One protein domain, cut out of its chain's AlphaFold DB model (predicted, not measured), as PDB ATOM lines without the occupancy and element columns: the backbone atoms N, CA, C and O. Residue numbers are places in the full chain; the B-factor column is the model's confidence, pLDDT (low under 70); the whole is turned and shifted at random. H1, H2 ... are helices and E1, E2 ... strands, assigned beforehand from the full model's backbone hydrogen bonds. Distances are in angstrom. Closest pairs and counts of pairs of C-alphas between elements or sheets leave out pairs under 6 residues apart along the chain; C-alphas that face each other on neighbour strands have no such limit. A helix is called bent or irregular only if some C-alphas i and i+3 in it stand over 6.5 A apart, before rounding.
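What this domain is: This is residues 413 to 570 of the 572 residues of the protein "Gag-pol fusion protein: PROVISIONAL" of Rhizophagus irregularis (strain DAOM 181602 / DAOM 197198 / MUCL 43194) (UniProt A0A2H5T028). Three helices, H1, H2 and H3, run nearly aligned with their centres in a triangle; H6 packs on H2, and H5 packs on H6. The parallel two-strand sheet, E1 beside E2, has H7 packed on it, and residues 508 to 515, of which 508 belongs to H5, stick out. The printed part has 158 residues, in the order H1 H2 H3 H4 E1 H5 H6 E2 H7, mostly helix, compact with a radius of gyration of the C-alphas of 17.1 A, spanning 50 by 34 by 31 A.

How they stand to each other: Begin with H1, residues 416 to 432, which touches H3, residues 466 to 477, at a shallow tilt of 11 degrees, closest at C-alphas 421 and 472, 5.2 A. H2, residues 448 to 455, forms a helical hairpin with H3, closest at C-alphas 448 and 476, 6.0 A. H4, residues 480 to 484, and H3 meet only through their link. Residues 526 to 530 of H6, residues 520 to 532, touch H2, closest at C-alphas 452 and 530, 5.6 A. H5, residues 495 to 508, touches H6 at a steep tilt of 50 degrees, closest at C-alphas 499 and 520, 6.8 A. E1, residues 488 to 492, and E2, residues 543 to 547, are parallel, with N 490 and O 544 2.9 A apart, within hydrogen-bond range; E1, H5 H6, E2 are a strand-helix-strand unit, parallel strands joined through helices, with a right-handed crossover. The closest C-alphas of E2 and H7, residues 552 to 568, are 546 and 558, 6.6 A. Every O i to N i+4 pair is within hydrogen-bond range in H2 to H6; H1 has 11 of 13 and H7 12 of 13.

Where its parts are: Find C-alpha 416 at (373.937, -190.022, 158.249); H1 runs 25.1 A from there. H5 measures 20.1 A, and H7 runs 25.0 A to C-alpha 568 at (357.179, -210.243, 125.467).

The domain as a whole: C-alphas 413 and 570 are farthest apart, 49.9 A. The printed part has no cut. The links H1 to H2 and H5 to H6 are long. Mean pLDDT of the printed part is 75.7, with 39 residues under 70, among them 510 to 516 and 565 to 570.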
ATOM      1  N   MET A 413     377.252-188.909 163.234       45.69
ATOM      2  CA  MET A 413     377.245-190.383 163.169       45.69
ATOM      3  C   MET A 413     375.844-191.006 163.381       45.69
ATOM      4  O   MET A 413     375.543-192.112 162.938       45.69
ATOM      5  N   ASP A 414     374.944-190.286 164.039       49.50
ATOM      6  CA  ASP A 414     373.573-190.695 164.345       49.50
ATOM      7  C   ASP A 414     372.539-190.270 163.281       49.50
ATOM      8  O   ASP A 414     371.426-190.814 163.249       49.50
ATOM      9  N   THR A 415     372.899-189.340 162.386       64.81
ATOM     10  CA  THR A 415     372.003-188.769 161.366       64.81
ATOM     11  C   THR A 415     372.292-189.255 159.942       64.81
ATOM     12  O   THR A 415     371.352-189.361 159.150       64.81
ATOM     13  N   GLU A 416     373.532-189.642 159.617       69.50
ATOM     14  CA  GLU A 416     373.937-190.022 158.249       69.50
ATOM     15  C   GLU A 416     373.143-191.221 157.700       69.50
ATOM     16  O   GLU A 416     372.597-191.175 156.595       69.50
ATOM     17  N   TRP A 417     373.019-192.306 158.472       72.69
ATOM     18  CA  TRP A 417     372.305-193.501 158.005       72.69
ATOM     19  C   TRP A 417     370.793-193.270 157.897       72.69
ATOM     20  O   TRP A 417     370.151-193.826 157.009       72.69
ATOM     21  N   LYS A 418     370.219-192.410 158.752       74.19
ATOM     22  CA  LYS A 418     368.805-192.007 158.673       74.19
ATOM     23  C   LYS A 418     368.550-191.184 157.414       74.19
ATOM     24  O   LYS A 418     367.560-191.419 156.721       74.19
ATOM     25  N   PHE A 419     369.453-190.257 157.090       77.25
ATOM     26  CA  PHE A 419     369.401-189.480 155.854       77.25
ATOM     27  C   PHE A 419     369.470-190.392 154.623       77.25
ATOM     28  O   PHE A 419     368.571-190.354 153.779       77.25
ATOM     29  N   ARG A 420     370.473-191.275 154.553       78.62
ATOM     30  CA  ARG A 420     370.645-192.220 153.436       78.62
ATOM     31  C   ARG A 420     369.458-193.184 153.315       78.62
ATOM     32  O   ARG A 420     368.925-193.351 152.220       78.62
ATOM     33  N   LYS A 421     368.934-193.710 154.430       80.19
ATOM     34  CA  LYS A 421     367.698-194.513 154.453       80.19
ATOM     35  C   LYS A 421     366.502-193.742 153.885       80.19
ATOM     36  O   LYS A 421     365.789-194.275 153.041       80.19
ATOM     37  N   LYS A 422     366.312-192.472 154.260       76.19
ATOM     38  CA  LYS A 422     365.224-191.625 153.737       76.19
ATOM     39  C   LYS A 422     365.322-191.407 152.222       76.19
ATOM     40  O   LYS A 422     364.292-191.358 151.545       76.19
ATOM     41  N   VAL A 423     366.537-191.318 151.674       76.31
ATOM     42  CA  VAL A 423     366.763-191.283 150.218       76.31
ATOM     43  C   VAL A 423     366.300-192.592 149.567       76.31
ATOM     44  O   VAL A 423     365.597-192.555 148.556       76.31
ATOM     45  N   VAL A 424     366.615-193.749 150.159       77.31
ATOM     46  CA  VAL A 424     366.138-195.055 149.664       77.31
ATOM     47  C   VAL A 424     364.611-195.154 149.726       77.31
ATOM     48  O   VAL A 424     363.985-195.552 148.743       77.31
ATOM     49  N   GLU A 425     363.994-194.718 150.825       79.38
ATOM     50  CA  GLU A 425     362.535-194.694 150.979       79.38
ATOM     51  C   GLU A 425     361.857-193.838 149.899       79.38
ATOM     52  O   GLU A 425     360.816-194.223 149.364       79.38
ATOM     53  N   GLN A 426     362.449-192.694 149.537       76.69
ATOM     54  CA  GLN A 426     361.966-191.854 148.435       76.69
ATOM     55  C   GLN A 426     362.042-192.568 147.082       76.69
ATOM     56  O   GLN A 426     361.123-192.450 146.270       76.69
ATOM     57  N   ILE A 427     363.116-193.318 146.815       78.56
ATOM     58  CA  ILE A 427     363.222-194.124 145.592       78.56
ATOM     59  C   ILE A 427     362.150-195.221 145.593       78.56
ATOM     60  O   ILE A 427     361.476-195.407 144.582       78.56
ATOM     61  N   ASN A 428     361.948-195.894 146.727       80.38
ATOM     62  CA  ASN A 428     360.939-196.938 146.869       80.38
ATOM     63  C   ASN A 428     359.507-196.416 146.685       80.38
ATOM     64  O   ASN A 428     358.716-197.078 146.018       80.38
ATOM     65  N   ARG A 429     359.166-195.235 147.217       81.94
ATOM     66  CA  ARG A 429     357.836-194.625 147.026       81.94
ATOM     67  C   ARG A 429     357.512-194.377 145.554       81.94
ATOM     68  O   ARG A 429     356.440-194.759 145.105       81.94
ATOM     69  N   ARG A 430     358.478-193.888 144.769       78.62
ATOM     70  CA  ARG A 430     358.312-193.673 143.315       78.62
ATOM     71  C   ARG A 430     358.048-194.953 142.508       78.62
ATOM     72  O   ARG A 430     357.633-194.862 141.362       78.62
ATOM     73  N   MET A 431     358.313-196.136 143.069       77.62
ATOM     74  CA  MET A 431     357.950-197.418 142.446       77.62
ATOM     75  C   MET A 431     356.516-197.858 142.749       77.62
ATOM     76  O   MET A 431     356.009-198.753 142.077       77.62
ATOM     77  N   LEU A 432     355.900-197.289 143.786       78.19
ATOM     78  CA  LEU A 432     354.576-197.663 144.282       78.19
ATOM     79  C   LEU A 432     353.512-196.615 143.940       78.19
ATOM     80  O   LEU A 432     352.351-196.966 143.777       78.19
ATOM     81  N   GLU A 433     353.912-195.350 143.832       76.31
ATOM     82  CA  GLU A 433     353.044-194.217 143.520       76.31
ATOM     83  C   GLU A 433     353.061-193.962 142.008       76.31
ATOM     84  O   GLU A 433     354.009-193.382 141.474       76.31
ATOM     85  N   TYR A 434     352.029-194.437 141.313       71.38
ATOM     86  CA  TYR A 434     351.810-194.195 139.888       71.38
ATOM     87  C   TYR A 434     350.313-194.152 139.579       71.38
ATOM     88  O   TYR A 434     349.520-194.837 140.225       71.38
ATOM     89  N   ASP A 435     349.942-193.354 138.581       67.19
ATOM     90  CA  ASP A 435     348.557-193.252 138.122       67.19
ATOM     91  C   ASP A 435     348.141-194.527 137.378       67.19
ATOM     92  O   ASP A 435     348.980-195.166 136.733       67.19
ATOM     93  N   GLU A 436     346.847-194.867 137.404       60.88
ATOM     94  CA  GLU A 436     346.296-196.057 136.727       60.88
ATOM     95  C   GLU A 436     346.600-196.087 135.214       60.88
ATOM     96  O   GLU A 436     346.738-197.162 134.633       60.88
ATOM     97  N   ASP A 437     346.804-194.916 134.601       73.56
ATOM     98  CA  ASP A 437     347.141-194.751 133.181       73.56
ATOM     99  C   ASP A 437     348.658-194.845 132.883       73.56
ATOM    100  O   ASP A 437     349.100-194.622 131.750       73.56
ATOM    101  N   THR A 438     349.497-195.139 133.883       74.00
ATOM    102  CA  THR A 438     350.960-195.181 133.722       74.00
ATOM    103  C   THR A 438     351.432-196.519 133.146       74.00
ATOM    104  O   THR A 438     351.598-197.505 133.859       74.00
ATOM    105  N   ASP A 439     351.761-196.531 131.851       68.75
ATOM    106  CA  ASP A 439     352.265-197.731 131.162       68.75
ATOM    107  C   ASP A 439     353.709-198.125 131.546       68.75
ATOM    108  O   ASP A 439     354.072-199.306 131.533       68.75
ATOM    109  N   ILE A 440     354.585-197.138 131.798       75.62
ATOM    110  CA  ILE A 440     356.029-197.341 132.012       75.62
ATOM    111  C   ILE A 440     356.548-196.365 133.068       75.62
ATOM    112  O   ILE A 440     356.430-195.151 132.913       75.62
ATOM    113  N   ILE A 441     357.240-196.900 134.075       76.25
ATOM    114  CA  ILE A 441     357.987-196.122 135.068       76.25
ATOM    115  C   ILE A 441     359.480-196.234 134.748       76.25
ATOM    116  O   ILE A 441     360.021-197.336 134.640       76.25
ATOM    117  N   ILE A 442     360.155-195.092 134.595       78.38
ATOM    118  CA  ILE A 442     361.610-195.021 134.411       78.38
ATOM    119  C   ILE A 442     362.217-194.382 135.653       78.38
ATOM    120  O   ILE A 442     361.905-193.241 135.989       78.38
ATOM    121  N   LEU A 443     363.120-195.108 136.303       78.56
ATOM    122  CA  LEU A 443     363.822-194.634 137.489       78.56
ATOM    123  C   LEU A 443     365.283-194.382 137.148       78.56
ATOM    124  O   LEU A 443     365.990-195.280 136.685       78.56
ATOM    125  N   ASP A 444     365.736-193.158 137.397       77.88
ATOM    126  CA  ASP A 444     367.163-192.875 137.469       77.88
ATOM    127  C   ASP A 444     367.677-193.344 138.834       77.88
ATOM    128  O   ASP A 444     367.369-192.735 139.864       77.88
ATOM    129  N   LYS A 445     368.448-194.438 138.799       76.69
ATOM    130  CA  LYS A 445     368.931-195.238 139.937       76.69
ATOM    131  C   LYS A 445     367.853-196.082 140.621       76.69
ATOM    132  O   LYS A 445     366.673-195.744 140.654       76.69
ATOM    133  N   SER A 446     368.300-197.194 141.195       84.19
ATOM    134  CA  SER A 446     367.485-198.075 142.030       84.19
ATOM    135  C   SER A 446     367.930-197.974 143.494       84.19
ATOM    136  O   SER A 446     369.029-197.475 143.766       84.19
ATOM    137  N   PRO A 447     367.139-198.509 144.440       86.19
ATOM    138  CA  PRO A 447     367.560-198.671 145.832       86.19
ATOM    139  C   PRO A 447     368.917-199.375 145.983       86.19
ATOM    140  O   PRO A 447     369.677-199.063 146.892       86.19
ATOM    141  N   TYR A 448     369.278-200.279 145.063       86.81
ATOM    142  CA  TYR A 448     370.531-201.044 145.139       86.81
ATOM    143  C   TYR A 448     371.774-200.190 144.890       86.81
ATOM    144  O   TYR A 448     372.871-200.602 145.254       86.81
ATOM    145  N   CYS A 449     371.634-198.988 144.321       83.31
ATOM    146  CA  CYS A 449     372.754-198.054 144.239       83.31
ATOM    147  C   CYS A 449     373.312-197.718 145.626       83.31
ATOM    148  O   CYS A 449     374.526-197.599 145.777       83.31
ATOM    149  N   GLU A 450     372.441-197.644 146.634       86.56
ATOM    150  CA  GLU A 450     372.837-197.394 148.016       86.56
ATOM    151  C   GLU A 450     373.676-198.542 148.591       86.56
ATOM    152  O   GLU A 450     374.697-198.303 149.232       86.56
ATOM    153  N   TYR A 451     373.322-199.788 148.260       86.50
ATOM    154  CA  TYR A 451     374.107-200.965 148.632       86.50
ATOM    155  C   TYR A 451     375.538-200.885 148.089       86.50
ATOM    156  O   TYR A 451     376.499-201.178 148.796       86.50
ATOM    157  N   TYR A 452     375.711-200.423 146.849       83.31
ATOM    158  CA  TYR A 452     377.043-200.247 146.262       83.31
ATOM    159  C   TYR A 452     377.851-199.167 146.978       83.31
ATOM    160  O   TYR A 452     379.046-199.348 147.216       83.31
ATOM    161  N   TYR A 453     377.199-198.076 147.386       82.50
ATOM    162  CA  TYR A 453     377.838-197.046 148.199       82.50
ATOM    163  C   TYR A 453     378.239-197.578 149.579       82.50
ATOM    164  O   TYR A 453     379.322-197.246 150.045       82.50
ATOM    165  N   GLN A 454     377.436-198.447 150.206       81.06
ATOM    166  CA  GLN A 454     377.809-199.122 151.460       81.06
ATOM    167  C   GLN A 454     379.018-200.058 151.303       81.06
ATOM    168  O   GLN A 454     379.786-200.219 152.245       81.06
ATOM    169  N   LYS A 455     379.206-200.686 150.133       81.25
ATOM    170  CA  LYS A 455     380.374-201.551 149.864       81.25
ATOM    171  C   LYS A 455     381.631-200.781 149.446       81.25
ATOM    172  O   LYS A 455     382.715-201.357 149.431       81.25
ATOM    173  N   THR A 456     381.507-199.493 149.129       78.94
ATOM    174  CA  THR A 456     382.635-198.641 148.728       78.94
ATOM    175  C   THR A 456     383.452-198.252 149.951       78.94
ATOM    176  O   THR A 456     383.065-197.366 150.705       78.94
ATOM    177  N   LYS A 457     384.603-198.911 150.147       74.94
ATOM    178  CA  LYS A 457     385.466-198.709 151.325       74.94
ATOM    179  C   LYS A 457     385.892-197.256 151.489       74.94
ATOM    180  O   LYS A 457     385.908-196.754 152.603       74.94
ATOM    181  N   SER A 458     386.193-196.564 150.390       72.06
ATOM    182  CA  SER A 458     386.546-195.139 150.437       72.06
ATOM    183  C   SER A 458     385.409-194.225 150.914       72.06
ATOM    184  O   SER A 458     385.659-193.070 151.257       72.06
ATOM    185  N   PHE A 459     384.166-194.714 150.949       69.88
ATOM    186  CA  PHE A 459     383.011-193.975 151.461       69.88
ATOM    187  C   PHE A 459     382.693-194.326 152.917       69.88
ATOM    188  O   PHE A 459     381.858-193.652 153.526       69.88
ATOM    189  N   ASP A 460     383.346-195.342 153.486       71.75
ATOM    190  CA  ASP A 460     383.223-195.651 154.902       71.75
ATOM    191  C   ASP A 460     383.990-194.611 155.721       71.75
ATOM    192  O   ASP A 460     385.220-194.571 155.758       71.75
ATOM    193  N   ARG A 461     383.228-193.715 156.346       67.44
ATOM    194  CA  ARG A 461     383.738-192.648 157.209       67.44
ATOM    195  C   ARG A 461     383.634-193.009 158.694       67.44
ATOM    196  O   ARG A 461     383.836-192.136 159.528       67.44
ATOM    197  N   GLY A 462     383.241-194.245 159.026       67.62
ATOM    198  CA  GLY A 462     382.914-194.645 160.399       67.62
ATOM    199  C   GLY A 462     381.647-193.980 160.948       67.62
ATOM    200  O   GLY A 462     381.383-194.047 162.141       67.62
ATOM    201  N   LEU A 463     380.857-193.330 160.084       67.31
ATOM    202  CA  LEU A 463     379.678-192.550 160.472       67.31
ATOM    203  C   LEU A 463     378.388-193.374 160.535       67.31
ATOM    204  O   LEU A 463     377.343-192.840 160.878       67.31
ATOM    205  N   ILE A 464     378.418-194.648 160.144       67.75
ATOM    206  CA  ILE A 464     377.227-195.496 160.085       67.75
ATOM    207  C   ILE A 464     377.474-196.739 160.925       67.75
ATOM    208  O   ILE A 464     378.357-197.539 160.628       67.75
ATOM    209  N   THR A 465     376.659-196.917 161.963       72.38
ATOM    210  CA  THR A 465     376.727-198.093 162.833       72.38
ATOM    211  C   THR A 465     376.296-199.360 162.092       72.38
ATOM    212  O   THR A 465     375.532-199.309 161.124       72.38
ATOM    213  N   SER A 466     376.714-200.532 162.580       69.62
ATOM    214  CA  SER A 466     376.248-201.827 162.059       69.62
ATOM    215  C   SER A 466     374.719-201.940 162.070       69.62
ATOM    216  O   SER A 466     374.131-202.452 161.119       69.62
ATOM    217  N   HIS A 467     374.065-201.398 163.105       73.19
ATOM    218  CA  HIS A 467     372.605-201.312 163.172       73.19
ATOM    219  C   HIS A 467     372.032-200.418 162.064       73.19
ATOM    220  O   HIS A 467     371.110-200.832 161.365       73.19
ATOM    221  N   GLY A 468     372.600-199.225 161.859       69.81
ATOM    222  CA  GLY A 468     372.176-198.314 160.795       69.81
ATOM    223  C   GLY A 468     372.337-198.922 159.400       69.81
ATOM    224  O   GLY A 468     371.436-198.809 158.570       69.81
ATOM    225  N   ASN A 469     373.437-199.644 159.160       75.75
ATOM    226  CA  ASN A 469     373.647-200.390 157.919       75.75
ATOM    227  C   ASN A 469     372.594-201.487 157.718       75.75
ATOM    228  O   ASN A 469     372.049-201.595 156.623       75.75
ATOM    229  N   HIS A 470     372.267-202.251 158.762       77.69
ATOM    230  CA  HIS A 470     371.232-203.292 158.711       77.69
ATOM    231  C   HIS A 470     369.835-202.722 158.430       77.69
ATOM    232  O   HIS A 470     369.110-203.226 157.575       77.69
ATOM    233  N   GLU A 471     369.455-201.638 159.110       77.88
ATOM    234  CA  GLU A 471     368.168-200.966 158.891       77.88
ATOM    235  C   GLU A 471     368.049-200.358 157.492       77.88
ATOM    236  O   GLU A 471     366.964-200.348 156.905       77.88
ATOM    237  N   MET A 472     369.160-199.873 156.940       82.75
ATOM    238  CA  MET A 472     369.222-199.389 155.568       82.75
ATOM    239  C   MET A 472     369.155-200.542 154.559       82.75
ATOM    240  O   MET A 472     368.389-200.451 153.606       82.75
ATOM    241  N   GLU A 473     369.860-201.658 154.788       84.69
ATOM    242  CA  GLU A 473     369.790-202.855 153.934       84.69
ATOM    243  C   GLU A 473     368.362-203.424 153.857       84.69
ATOM    244  O   GLU A 473     367.898-203.766 152.766       84.69
ATOM    245  N   LYS A 474     367.614-203.450 154.972       83.69
ATOM    246  CA  LYS A 474     366.186-203.831 154.960       83.69
ATOM    247  C   LYS A 474     365.371-202.979 153.989       83.69
ATOM    248  O   LYS A 474     364.571-203.516 153.226       83.69
ATOM    249  N   GLU A 475     365.576-201.666 154.007       87.31
ATOM    250  CA  GLU A 475     364.852-200.733 153.142       87.31
ATOM    251  C   GLU A 475     365.312-200.836 151.676       87.31
ATOM    252  O   GLU A 475     364.483-200.847 150.764       87.31
ATOM    253  N   ILE A 476     366.616-201.011 151.438       87.88
ATOM    254  CA  ILE A 476     367.199-201.254 150.108       87.88
ATOM    255  C   ILE A 476     366.564-202.481 149.450       87.88
ATOM    256  O   ILE A 476     366.214-202.450 148.268       87.88
ATOM    257  N   PHE A 477     366.405-203.568 150.207       88.25
ATOM    258  CA  PHE A 477     365.882-204.834 149.696       88.25
ATOM    259  C   PHE A 477     364.365-204.987 149.833       88.25
ATOM    260  O   PHE A 477     363.822-205.990 149.365       88.25
ATOM    261  N   ARG A 478     363.664-203.988 150.383       91.00
ATOM    262  CA  ARG A 478     362.219-204.039 150.655       91.00
ATOM    263  C   ARG A 478     361.381-204.429 149.439       91.00
ATOM    264  O   ARG A 478     360.459-205.226 149.555       91.00
ATOM    265  N   LEU A 479     361.709-203.882 148.267       87.00
ATOM    266  CA  LEU A 479     360.979-204.112 147.013       87.00
ATOM    267  C   LEU A 479     361.736-205.035 146.053       87.00
ATOM    268  O   LEU A 479     361.605-204.924 144.833       87.00
ATOM    269  N   LYS A 480     362.532-205.965 146.599       85.31
ATOM    270  CA  LYS A 480     363.382-206.870 145.818       85.31
ATOM    271  C   LYS A 480     362.631-207.605 144.712       85.31
ATOM    272  O   LYS A 480     363.114-207.633 143.588       85.31
ATOM    273  N   GLU A 481     361.459-208.163 144.998       83.06
ATOM    274  CA  GLU A 481     360.697-208.905 143.987       83.06
ATOM    275  C   GLU A 481     360.264-208.034 142.803       83.06
ATOM    276  O   GLU A 481     360.271-208.491 141.660       83.06
ATOM    277  N   THR A 482     359.891-206.780 143.065       82.56
ATOM    278  CA  THR A 482     359.513-205.812 142.027       82.56
ATOM    279  C   THR A 482     360.728-205.423 141.191       82.56
ATOM    280  O   THR A 482     360.659-205.431 139.963       82.56
ATOM    281  N   ILE A 483     361.859-205.146 141.848       81.44
ATOM    282  CA  ILE A 483     363.119-204.783 141.188       81.44
ATOM    283  C   ILE A 483     363.645-205.947 140.338       81.44
ATOM    284  O   ILE A 483     364.001-205.734 139.182       81.44
ATOM    285  N   ASP A 484     363.625-207.180 140.848       77.06
ATOM    286  CA  ASP A 484     364.068-208.372 140.110       77.06
ATOM    287  C   ASP A 484     363.193-208.639 138.864       77.06
ATOM    288  O   ASP A 484     363.666-209.195 137.875       77.06
ATOM    289  N   LYS A 485     361.920-208.216 138.873       76.94
ATOM    290  CA  LYS A 485     361.017-208.295 137.709       76.94
ATOM    291  C   LYS A 485     361.171-207.108 136.747       76.94
ATOM    292  O   LYS A 485     360.596-207.150 135.653       76.94
ATOM    293  N   SER A 486     361.902-206.062 137.118       79.81
ATOM    294  CA  SER A 486     362.087-204.863 136.294       79.81
ATOM    295  C   SER A 486     363.142-205.066 135.197       79.81
ATOM    296  O   SER A 486     363.958-205.985 135.248       79.81
ATOM    297  N   ILE A 487     363.112-204.209 134.173       80.06
ATOM    298  CA  ILE A 487     364.175-204.152 133.164       80.06
ATOM    299  C   ILE A 487     365.282-203.269 133.732       80.06
ATOM    300  O   ILE A 487     365.068-202.076 133.941       80.06
ATOM    301  N   VAL A 488     366.471-203.832 133.940       81.56
ATOM    302  CA  VAL A 488     367.621-203.071 134.449       81.56
ATOM    303  C   VAL A 488     368.568-202.761 133.299       81.56
ATOM    304  O   VAL A 488     369.087-203.665 132.639       81.56
ATOM    305  N   ILE A 489     368.806-201.472 133.056       79.25
ATOM    306  CA  ILE A 489     369.700-201.012 131.992       79.25
ATOM    307  C   ILE A 489     370.973-200.447 132.609       79.25
ATOM    308  O   ILE A 489     370.972-199.369 133.202       79.25
ATOM    309  N   PHE A 490     372.079-201.159 132.418       79.31
ATOM    310  CA  PHE A 490     373.399-200.700 132.829       79.31
ATOM    311  C   PHE A 490     374.033-199.879 131.711       79.31
ATOM    312  O   PHE A 490     374.277-200.380 130.609       79.31
ATOM    313  N   LEU A 491     374.304-198.609 132.004       78.06
ATOM    314  CA  LEU A 491     374.964-197.691 131.084       78.06
ATOM    315  C   LEU A 491     376.480-197.854 131.198       78.06
ATOM    316  O   LEU A 491     377.129-197.209 132.018       78.06
ATOM    317  N   GLU A 492     377.050-198.719 130.364       68.56
ATOM    318  CA  GLU A 492     378.490-198.972 130.375       68.56
ATOM    319  C   GLU A 492     379.265-197.801 129.755       68.56
ATOM    320  O   GLU A 492     379.000-197.375 128.620       68.56
ATOM    321  N   LYS A 493     380.273-197.322 130.489       68.75
ATOM    322  CA  LYS A 493     381.285-196.370 130.023       68.75
ATOM    323  C   LYS A 493     382.662-196.799 130.519       68.75
ATOM    324  O   LYS A 493     382.782-197.425 131.560       68.75
ATOM    325  N   ASP A 494     383.684-196.424 129.762       67.81
ATOM    326  CA  ASP A 494     385.081-196.542 130.179       67.81
ATOM    327  C   ASP A 494     385.334-195.705 131.453       67.81
ATOM    328  O   ASP A 494     384.853-194.567 131.537       67.81
ATOM    329  N   GLY A 495     386.079-196.266 132.415       65.19
ATOM    330  CA  GLY A 495     386.410-195.662 133.711       65.19
ATOM    331  C   GLY A 495     387.013-194.253 133.619       65.19
ATOM    332  O   GLY A 495     386.660-193.346 134.376       65.19
ATOM    333  N   ASP A 496     387.873-194.010 132.629       73.38
ATOM    334  CA  ASP A 496     388.470-192.688 132.432       73.38
ATOM    335  C   ASP A 496     387.476-191.698 131.811       73.38
ATOM    336  O   ASP A 496     387.544-190.488 132.052       73.38
ATOM    337  N   VAL A 497     386.524-192.192 131.015       75.75
ATOM    338  CA  VAL A 497     385.467-191.370 130.412       75.75
ATOM    339  C   VAL A 497     384.401-191.009 131.447       75.75
ATOM    340  O   VAL A 497     383.903-189.881 131.430       75.75
ATOM    341  N   CYS A 498     384.026-191.919 132.350       77.00
ATOM    342  CA  CYS A 498     383.069-191.604 133.413       77.00
ATOM    343  C   CYS A 498     383.661-190.617 134.430       77.00
ATOM    344  O   CYS A 498     382.984-189.636 134.740       77.00
ATOM    345  N   TRP A 499     384.939-190.763 134.803       83.19
ATOM    346  CA  TRP A 499     385.644-189.778 135.629       83.19
ATOM    347  C   TRP A 499     385.658-188.384 134.992       83.19
ATOM    348  O   TRP A 499     385.254-187.420 135.634       83.19
ATOM    349  N   LYS A 500     386.054-188.262 133.715       82.81
ATOM    350  CA  LYS A 500     386.083-186.964 133.011       82.81
ATOM    351  C   LYS A 500     384.714-186.279 132.985       82.81
ATOM    352  O   LYS A 500     384.633-185.072 133.182       82.81
ATOM    353  N   ASN A 501     383.648-187.050 132.770       80.69
ATOM    354  CA  ASN A 501     382.282-186.524 132.797       80.69
ATOM    355  C   ASN A 501     381.852-186.109 134.212       80.69
ATOM    356  O   ASN A 501     381.168-185.102 134.365       80.69
ATOM    357  N   TYR A 502     382.217-186.896 135.231       82.75
ATOM    358  CA  TYR A 502     381.941-186.578 136.630       82.75
ATOM    359  C   TYR A 502     382.635-185.278 137.027       82.75
ATOM    360  O   TYR A 502     381.953-184.327 137.394       82.75
ATOM    361  N   ILE A 503     383.962-185.217 136.888       83.25
ATOM    362  CA  ILE A 503     384.735-184.068 137.349       83.25
ATOM    363  C   ILE A 503     384.357-182.804 136.582       83.25
ATOM    364  O   ILE A 503     384.149-181.786 137.222       83.25
ATOM    365  N   GLY A 504     384.157-182.885 135.259       82.44
ATOM    366  CA  GLY A 504     383.705-181.747 134.455       82.44
ATOM    367  C   GLY A 504     382.392-181.167 134.979       82.44
ATOM    368  O   GLY A 504     382.312-179.974 135.252       82.44
ATOM    369  N   ARG A 505     381.400-182.028 135.247       81.81
ATOM    370  CA  ARG A 505     380.124-181.601 135.834       81.81
ATOM    371  C   ARG A 505     380.301-181.003 137.227       81.81
ATOM    372  O   ARG A 505     379.709-179.970 137.501       81.81
ATOM    373  N   GLU A 506     381.056-181.644 138.118       79.25
ATOM    374  CA  GLU A 506     381.230-181.133 139.486       79.25
ATOM    375  C   GLU A 506     382.021-179.816 139.520       79.25
ATOM    376  O   GLU A 506     381.756-178.980 140.376       79.25
ATOM    377  N   THR A 507     382.938-179.589 138.574       79.31
ATOM    378  CA  THR A 507     383.675-178.317 138.456       79.31
ATOM    379  C   THR A 507     382.864-177.190 137.821       79.31
ATOM    380  O   THR A 507     383.179-176.026 138.043       79.31
ATOM    381  N   GLU A 508     381.842-177.516 137.029       76.88
ATOM    382  CA  GLU A 508     380.960-176.543 136.367       76.88
ATOM    383  C   GLU A 508     379.763-176.128 137.239       76.88
ATOM    384  O   GLU A 508     379.049-175.185 136.896       76.88
ATOM    385  N   LYS A 509     379.524-176.813 138.364       71.62
ATOM    386  CA  LYS A 509     378.438-176.469 139.287       71.62
ATOM    387  C   LYS A 509     378.726-175.151 140.003       71.62
ATOM    388  O   LYS A 509     379.757-174.986 140.647       71.62
ATOM    389  N   THR A 510     377.764-174.237 139.929       55.28
ATOM    390  CA  THR A 510     377.753-172.970 140.674       55.28
ATOM    391  C   THR A 510     377.343-173.150 142.137       55.28
ATOM    392  O   THR A 510     377.738-172.352 142.981       55.28
ATOM    393  N   GLU A 511     376.597-174.213 142.454       57.06
ATOM    394  CA  GLU A 511     376.147-174.550 143.810       57.06
ATOM    395  C   GLU A 511     376.962-175.702 144.417       57.06
ATOM    396  O   GLU A 511     377.310-176.671 143.735       57.06
ATOM    397  N   LYS A 512     377.248-175.617 145.724       53.44
ATOM    398  CA  LYS A 512     377.939-176.681 146.468       53.44
ATOM    399  C   LYS A 512     377.004-177.877 146.663       53.44
ATOM    400  O   LYS A 512     375.902-177.729 147.183       53.44
ATOM    401  N   SER A 513     377.457-179.071 146.288       56.25
ATOM    402  CA  SER A 513     376.760-180.321 146.597       56.25
ATOM    403  C   SER A 513     376.792-180.637 148.094       56.25
ATOM    404  O   SER A 513     377.722-180.248 148.798       56.25
ATOM    405  N   SER A 514     375.814-181.422 148.561       52.38
ATOM    406  CA  SER A 514     375.757-181.935 149.941       52.38
ATOM    407  C   SER A 514     376.989-182.761 150.330       52.38
ATOM    408  O   SER A 514     377.321-182.859 151.503       52.38
ATOM    409  N   TYR A 515     377.682-183.334 149.342       61.69
ATOM    410  CA  TYR A 515     378.943-184.041 149.532       61.69
ATOM    411  C   TYR A 515     380.086-183.328 148.803       61.69
ATOM    412  O   TYR A 515     379.860-182.797 147.712       61.69
ATOM    413  N   PRO A 516     381.314-183.353 149.349       69.19
ATOM    414  CA  PRO A 516     382.495-182.878 148.639       69.19
ATOM    415  C   PRO A 516     382.703-183.610 147.309       69.19
ATOM    416  O   PRO A 516     382.367-184.789 147.175       69.19
ATOM    417  N   THR A 517     383.306-182.921 146.341       79.31
ATOM    418  CA  THR A 517     383.745-183.538 145.085       79.31
ATOM    419  C   THR A 517     384.731-184.666 145.380       79.31
ATOM    420  O   THR A 517     385.729-184.462 146.069       79.31
ATOM    421  N   LEU A 518     384.454-185.853 144.841       82.69
ATOM    422  CA  LEU A 518     385.278-187.043 145.023       82.69
ATOM    423  C   LEU A 518     386.628-186.892 144.325       82.69
ATOM    424  O   LEU A 518     386.722-186.313 143.238       82.69
ATOM    425  N   ARG A 519     387.662-187.494 144.912       86.62
ATOM    426  CA  ARG A 519     388.947-187.722 144.241       86.62
ATOM    427  C   ARG A 519     388.812-188.832 143.200       86.62
ATOM    428  O   ARG A 519     387.886-189.645 143.249       86.62
ATOM    429  N   LYS A 520     389.748-188.881 142.246       85.31
ATOM    430  CA  LYS A 520     389.703-189.852 141.140       85.31
ATOM    431  C   LYS A 520     389.686-191.285 141.664       85.31
ATOM    432  O   LYS A 520     388.926-192.107 141.166       85.31
ATOM    433  N   GLU A 521     390.501-191.563 142.671       86.50
ATOM    434  CA  GLU A 521     390.642-192.881 143.281       86.50
ATOM    435  C   GLU A 521     389.337-193.317 143.962       86.50
ATOM    436  O   GLU A 521     388.891-194.437 143.746       86.50
ATOM    437  N   GLU A 522     388.682-192.416 144.700       83.88
ATOM    438  CA  GLU A 522     387.402-192.665 145.387       83.88
ATOM    439  C   GLU A 522     386.264-192.896 144.385       83.88
ATOM    440  O   GLU A 522     385.441-193.797 144.538       83.88
ATOM    441  N   TYR A 523     386.233-192.107 143.310       84.69
ATOM    442  CA  TYR A 523     385.259-192.286 142.240       84.69
ATOM    443  C   TYR A 523     385.447-193.626 141.515       84.69
ATOM    444  O   TYR A 523     384.470-194.310 141.217       84.69
ATOM    445  N   LEU A 524     386.692-194.012 141.226       85.31
ATOM    446  CA  LEU A 524     386.986-195.291 140.581       85.31
ATOM    447  C   LEU A 524     386.739-196.487 141.509       85.31
ATOM    448  O   LEU A 524     386.298-197.525 141.025       85.31
ATOM    449  N   ASP A 525     386.949-196.342 142.819       85.00
ATOM    450  CA  ASP A 525     386.577-197.346 143.826       85.00
ATOM    451  C   ASP A 525     385.056-197.582 143.830       85.00
ATOM    452  O   ASP A 525     384.598-198.720 143.734       85.00
ATOM    453  N   MET A 526     384.260-196.509 143.789       84.25
ATOM    454  CA  MET A 526     382.803-196.595 143.631       84.25
ATOM    455  C   MET A 526     382.397-197.284 142.315       84.25
ATOM    456  O   MET A 526     381.489-198.119 142.308       84.25
ATOM    457  N   VAL A 527     383.051-196.958 141.191       83.44
ATOM    458  CA  VAL A 527     382.795-197.621 139.894       83.44
ATOM    459  C   VAL A 527     383.107-199.116 139.981       83.44
ATOM    460  O   VAL A 527     382.295-199.932 139.551       83.44
ATOM    461  N   LYS A 528     384.235-199.481 140.597       84.50
ATOM    462  CA  LYS A 528     384.628-200.875 140.816       84.50
ATOM    463  C   LYS A 528     383.603-201.620 141.675       84.50
ATOM    464  O   LYS A 528     383.167-202.702 141.293       84.50
ATOM    465  N   MET A 529     383.150-201.034 142.785       83.31
ATOM    466  CA  MET A 529     382.131-201.663 143.634       83.31
ATOM    467  C   MET A 529     380.804-201.853 142.910       83.31
ATOM    468  O   MET A 529     380.137-202.870 143.107       83.31
ATOM    469  N   PHE A 530     380.432-200.906 142.051       80.88
ATOM    470  CA  PHE A 530     379.254-201.039 141.204       80.88
ATOM    471  C   PHE A 530     379.381-202.218 140.230       80.88
ATOM    472  O   PHE A 530     378.390-202.896 139.986       80.88
ATOM    473  N   GLU A 531     380.566-202.474 139.668       80.75
ATOM    474  CA  GLU A 531     380.822-203.611 138.772       80.75
ATOM    475  C   GLU A 531     380.830-204.957 139.513       80.75
ATOM    476  O   GLU A 531     380.205-205.913 139.051       80.75
ATOM    477  N   GLU A 532     381.475-205.023 140.678       83.88
ATOM    478  CA  GLU A 532     381.641-206.259 141.457       83.88
ATOM    479  C   GLU A 532     380.342-206.726 142.133       83.88
ATOM    480  O   GLU A 532     380.114-207.927 142.281       83.88
ATOM    481  N   ASN A 533     379.446-205.801 142.490       82.44
ATOM    482  CA  ASN A 533     378.222-206.109 143.240       82.44
ATOM    483  C   ASN A 533     376.954-206.182 142.365       82.44
ATOM    484  O   ASN A 533     375.836-206.244 142.884       82.44
ATOM    485  N   GLN A 534     377.067-206.224 141.030       79.56
ATOM    486  CA  GLN A 534     375.885-206.357 140.153       79.56
ATOM    487  C   GLN A 534     375.103-207.663 140.381       79.56
ATOM    488  O   GLN A 534     373.930-207.742 140.024       79.56
ATOM    489  N   SER A 535     375.729-208.664 141.007       76.25
ATOM    490  CA  SER A 535     375.136-209.960 141.369       76.25
ATOM    491  C   SER A 535     373.953-209.866 142.338       76.25
ATOM    492  O   SER A 535     373.154-210.797 142.421       76.25
ATOM    493  N   VAL A 536     373.797-208.737 143.038       80.06
ATOM    494  CA  VAL A 536     372.638-208.446 143.903       80.06
ATOM    495  C   VAL A 536     371.314-208.584 143.145       80.06
ATOM    496  O   VAL A 536     370.292-209.016 143.693       80.06
ATOM    497  N   TYR A 537     371.342-208.247 141.863       74.38
ATOM    498  CA  TYR A 537     370.221-208.424 140.976       74.38
ATOM    499  C   TYR A 537     370.171-209.897 140.507       74.38
ATOM    500  O   TYR A 537     370.978-210.329 139.684       74.38
ATOM    501  N   LYS A 538     369.190-210.682 140.979       58.47
ATOM    502  CA  LYS A 538     369.183-212.157 140.821       58.47
ATOM    503  C   LYS A 538     368.727-212.665 139.444       58.47
ATOM    504  O   LYS A 538     369.274-213.655 138.965       58.47
ATOM    505  N   ASP A 539     367.761-212.012 138.793       62.56
ATOM    506  CA  ASP A 539     367.281-212.401 137.453       62.56
ATOM    507  C   ASP A 539     368.011-211.644 136.335       62.56
ATOM    508  O   ASP A 539     367.488-210.732 135.691       62.56
ATOM    509  N   THR A 540     369.250-212.057 136.066       62.81
ATOM    510  CA  THR A 540     370.090-211.449 135.022       62.81
ATOM    511  C   THR A 540     369.508-211.543 133.613       62.81
ATOM    512  O   THR A 540     369.991-210.850 132.715       62.81
ATOM    513  N   LYS A 541     368.442-212.332 133.395       65.94
ATOM    514  CA  LYS A 541     367.778-212.435 132.091       65.94
ATOM    515  C   LYS A 541     367.112-211.131 131.678       65.94
ATOM    516  O   LYS A 541     367.009-210.899 130.481       65.94
ATOM    517  N   ARG A 542     366.685-210.290 132.630       69.31
ATOM    518  CA  ARG A 542     366.035-208.990 132.369       69.31
ATOM    519  C   ARG A 542     367.008-207.818 132.337       69.31
ATOM    520  O   ARG A 542     366.582-206.663 132.271       69.31
ATOM    521  N   TYR A 543     368.313-208.088 132.382       77.56
ATOM    522  CA  TYR A 543     369.318-207.029 132.367       77.56
ATOM    523  C   TYR A 543     369.833-206.794 130.973       77.56
ATOM    524  O   TYR A 543     369.977-207.692 130.146       77.56
ATOM    525  N   SER A 544     370.137-205.537 130.711       74.50
ATOM    526  CA  SER A 544     370.695-205.113 129.447       74.50
ATOM    527  C   SER A 544     371.852-204.175 129.704       74.50
ATOM    528  O   SER A 544     371.694-203.077 130.229       74.50
ATOM    529  N   ARG A 545     373.044-204.625 129.323       75.00
ATOM    530  CA  ARG A 545     374.252-203.806 129.349       75.00
ATOM    531  C   ARG A 545     374.354-203.063 128.028       75.00
ATOM    532  O   ARG A 545     374.510-203.671 126.968       75.00
ATOM    533  N   VAL A 546     374.223-201.742 128.081       74.88
ATOM    534  CA  VAL A 546     374.231-200.889 126.894       74.88
ATOM    535  C   VAL A 546     375.378-199.899 127.005       74.88
ATOM    536  O   VAL A 546     375.362-198.982 127.822       74.88
ATOM    537  N   LYS A 547     376.370-200.046 126.124       73.75
ATOM    538  CA  LYS A 547     377.437-199.053 125.970       73.75
ATOM    539  C   LYS A 547     376.867-197.777 125.369       73.75
ATOM    540  O   LYS A 547     376.386-197.794 124.228       73.75
ATOM    541  N   VAL A 548     376.958-196.673 126.109       69.94
ATOM    542  CA  VAL A 548     376.407-195.378 125.692       69.94
ATOM    543  C   VAL A 548     377.471-194.286 125.628       69.94
ATOM    544  O   VAL A 548     378.242-194.075 126.560       69.94
ATOM    545  N   LYS A 549     377.479-193.529 124.528       65.06
ATOM    546  CA  LYS A 549     378.352-192.352 124.341       65.06
ATOM    547  C   LYS A 549     377.616-191.018 124.521       65.06
ATOM    548  O   LYS A 549     378.143-189.977 124.160       65.06
ATOM    549  N   ASN A 550     376.413-191.062 125.105       68.44
ATOM    550  CA  ASN A 550     375.472-189.938 125.180       68.44
ATOM    551  C   ASN A 550     375.157-189.326 123.798       68.44
ATOM    552  O   ASN A 550     375.188-188.116 123.609       68.44
ATOM    553  N   ASP A 551     374.875-190.187 122.819       70.69
ATOM    554  CA  ASP A 551     374.474-189.797 121.469       70.69
ATOM    555  C   ASP A 551     373.137-190.452 121.083       70.69
ATOM    556  O   ASP A 551     372.713-191.457 121.667       70.69
ATOM    557  N   ASN A 552     372.469-189.902 120.066       76.88
ATOM    558  CA  ASN A 552     371.177-190.412 119.591       76.88
ATOM    559  C   ASN A 552     371.237-191.890 119.167       76.88
ATOM    560  O   ASN A 552     370.243-192.609 119.262       76.88
ATOM    561  N   SER A 553     372.390-192.364 118.687       79.38
ATOM    562  CA  SER A 553     372.557-193.754 118.254       79.38
ATOM    563  C   SER A 553     372.578-194.728 119.436       79.38
ATOM    564  O   SER A 553     372.014-195.818 119.351       79.38
ATOM    565  N   SER A 554     373.176-194.310 120.550       74.62
ATOM    566  CA  SER A 554     373.283-195.032 121.810       74.62
ATOM    567  C   SER A 554     371.925-195.094 122.499       74.62
ATOM    568  O   SER A 554     371.480-196.175 122.877       74.62
ATOM    569  N   TRP A 555     371.208-193.969 122.561       79.12
ATOM    570  CA  TRP A 555     369.862-193.915 123.139       79.12
ATOM    571  C   TRP A 555     368.835-194.724 122.337       79.12
ATOM    572  O   TRP A 555     367.974-195.376 122.920       79.12
ATOM    573  N   ARG A 556     368.980-194.810 121.006       80.81
ATOM    574  CA  ARG A 556     368.180-195.741 120.190       80.81
ATOM    575  C   ARG A 556     368.400-197.211 120.561       80.81
ATOM    576  O   ARG A 556     367.484-198.004 120.378       80.81
ATOM    577  N   LYS A 557     369.588-197.597 121.045       80.81
ATOM    578  CA  LYS A 557     369.842-198.971 121.521       80.81
ATOM    579  C   LYS A 557     369.128-199.230 122.844       80.81
ATOM    580  O   LYS A 557     368.486-200.260 122.962       80.81
ATOM    581  N   VAL A 558     369.183-198.271 123.773       80.00
ATOM    582  CA  VAL A 558     368.436-198.320 125.043       80.00
ATOM    583  C   VAL A 558     366.938-198.479 124.772       80.00
ATOM    584  O   VAL A 558     366.321-199.411 125.273       80.00
ATOM    585  N   PHE A 559     366.374-197.635 123.900       83.06
ATOM    586  CA  PHE A 559     364.954-197.687 123.541       83.06
ATOM    587  C   PHE A 559     364.535-199.034 122.936       83.06
ATOM    588  O   PHE A 559     363.511-199.591 123.316       83.06
ATOM    589  N   LYS A 560     365.345-199.598 122.030       83.00
ATOM    590  CA  LYS A 560     365.076-200.928 121.458       83.00
ATOM    591  C   LYS A 560     365.005-202.017 122.521       83.00
ATOM    592  O   LYS A 560     364.240-202.960 122.355       83.00
ATOM    593  N   GLU A 561     365.792-201.893 123.580       79.81
ATOM    594  CA  GLU A 561     365.807-202.882 124.647       79.81
ATOM    595  C   GLU A 561     364.575-202.793 125.534       79.81
ATOM    596  O   GLU A 561     363.992-203.823 125.850       79.81
ATOM    597  N   VAL A 562     364.103-201.579 125.820       79.25
ATOM    598  CA  VAL A 562     362.806-201.366 126.479       79.25
ATOM    599  C   VAL A 562     361.665-201.973 125.645       79.25
ATOM    600  O   VAL A 562     360.850-202.729 126.168       79.25
ATOM    601  N   GLU A 563     361.644-201.717 124.333       80.44
ATOM    602  CA  GLU A 563     360.601-202.219 123.424       80.44
ATOM    603  C   GLU A 563     360.572-203.753 123.313       80.44
ATOM    604  O   GLU A 563     359.493-204.345 123.280       80.44
ATOM    605  N   LYS A 564     361.735-204.426 123.309       79.06
ATOM    606  CA  LYS A 564     361.792-205.901 123.294       79.06
ATOM    607  C   LYS A 564     361.007-206.511 124.452       79.06
ATOM    608  O   LYS A 564     360.244-207.450 124.248       79.06
ATOM    609  N   TRP A 565     361.189-205.981 125.657       69.62
ATOM    610  CA  TRP A 565     360.526-206.492 126.855       69.62
ATOM    611  C   TRP A 565     359.048-206.114 126.930       69.62
ATOM    612  O   TRP A 565     358.268-206.856 127.526       69.62
ATOM    613  N   ARG A 566     358.648-205.014 126.281       67.25
ATOM    614  CA  ARG A 566     357.237-204.659 126.111       67.25
ATOM    615  C   ARG A 566     356.494-205.709 125.278       67.25
ATOM    616  O   ARG A 566     355.442-206.171 125.701       67.25
ATOM    617  N   MET A 567     357.074-206.157 124.162       59.09
ATOM    618  CA  MET A 567     356.436-207.143 123.271       59.09
ATOM    619  C   MET A 567     356.341-208.557 123.865       59.09
ATOM    620  O   MET A 567     355.438-209.311 123.518       59.09
ATOM    621  N   VAL A 568     357.235-208.932 124.787       56.09
ATOM    622  CA  VAL A 568     357.179-210.243 125.467       56.09
ATOM    623  C   VAL A 568     355.945-210.370 126.376       56.09
ATOM    624  O   VAL A 568     355.461-211.481 126.574       56.09
ATOM    625  N   LYS A 569     355.398-209.255 126.885       50.53
ATOM    626  CA  LYS A 569     354.163-209.242 127.690       50.53
ATOM    627  C   LYS A 569     352.876-209.417 126.874       50.53
ATOM    628  O   LYS A 569     351.862-209.735 127.468       50.53
ATOM    629  N   GLU A 570     352.898-209.213 125.557       44.66
ATOM    630  CA  GLU A 570     351.704-209.360 124.700       44.66
ATOM    631  C   GLU A 570     351.530-210.789 124.144       44.66
ATOM    632  O   GLU A 570     350.533-211.082 123.487       44.66
TER     633      GLU A 570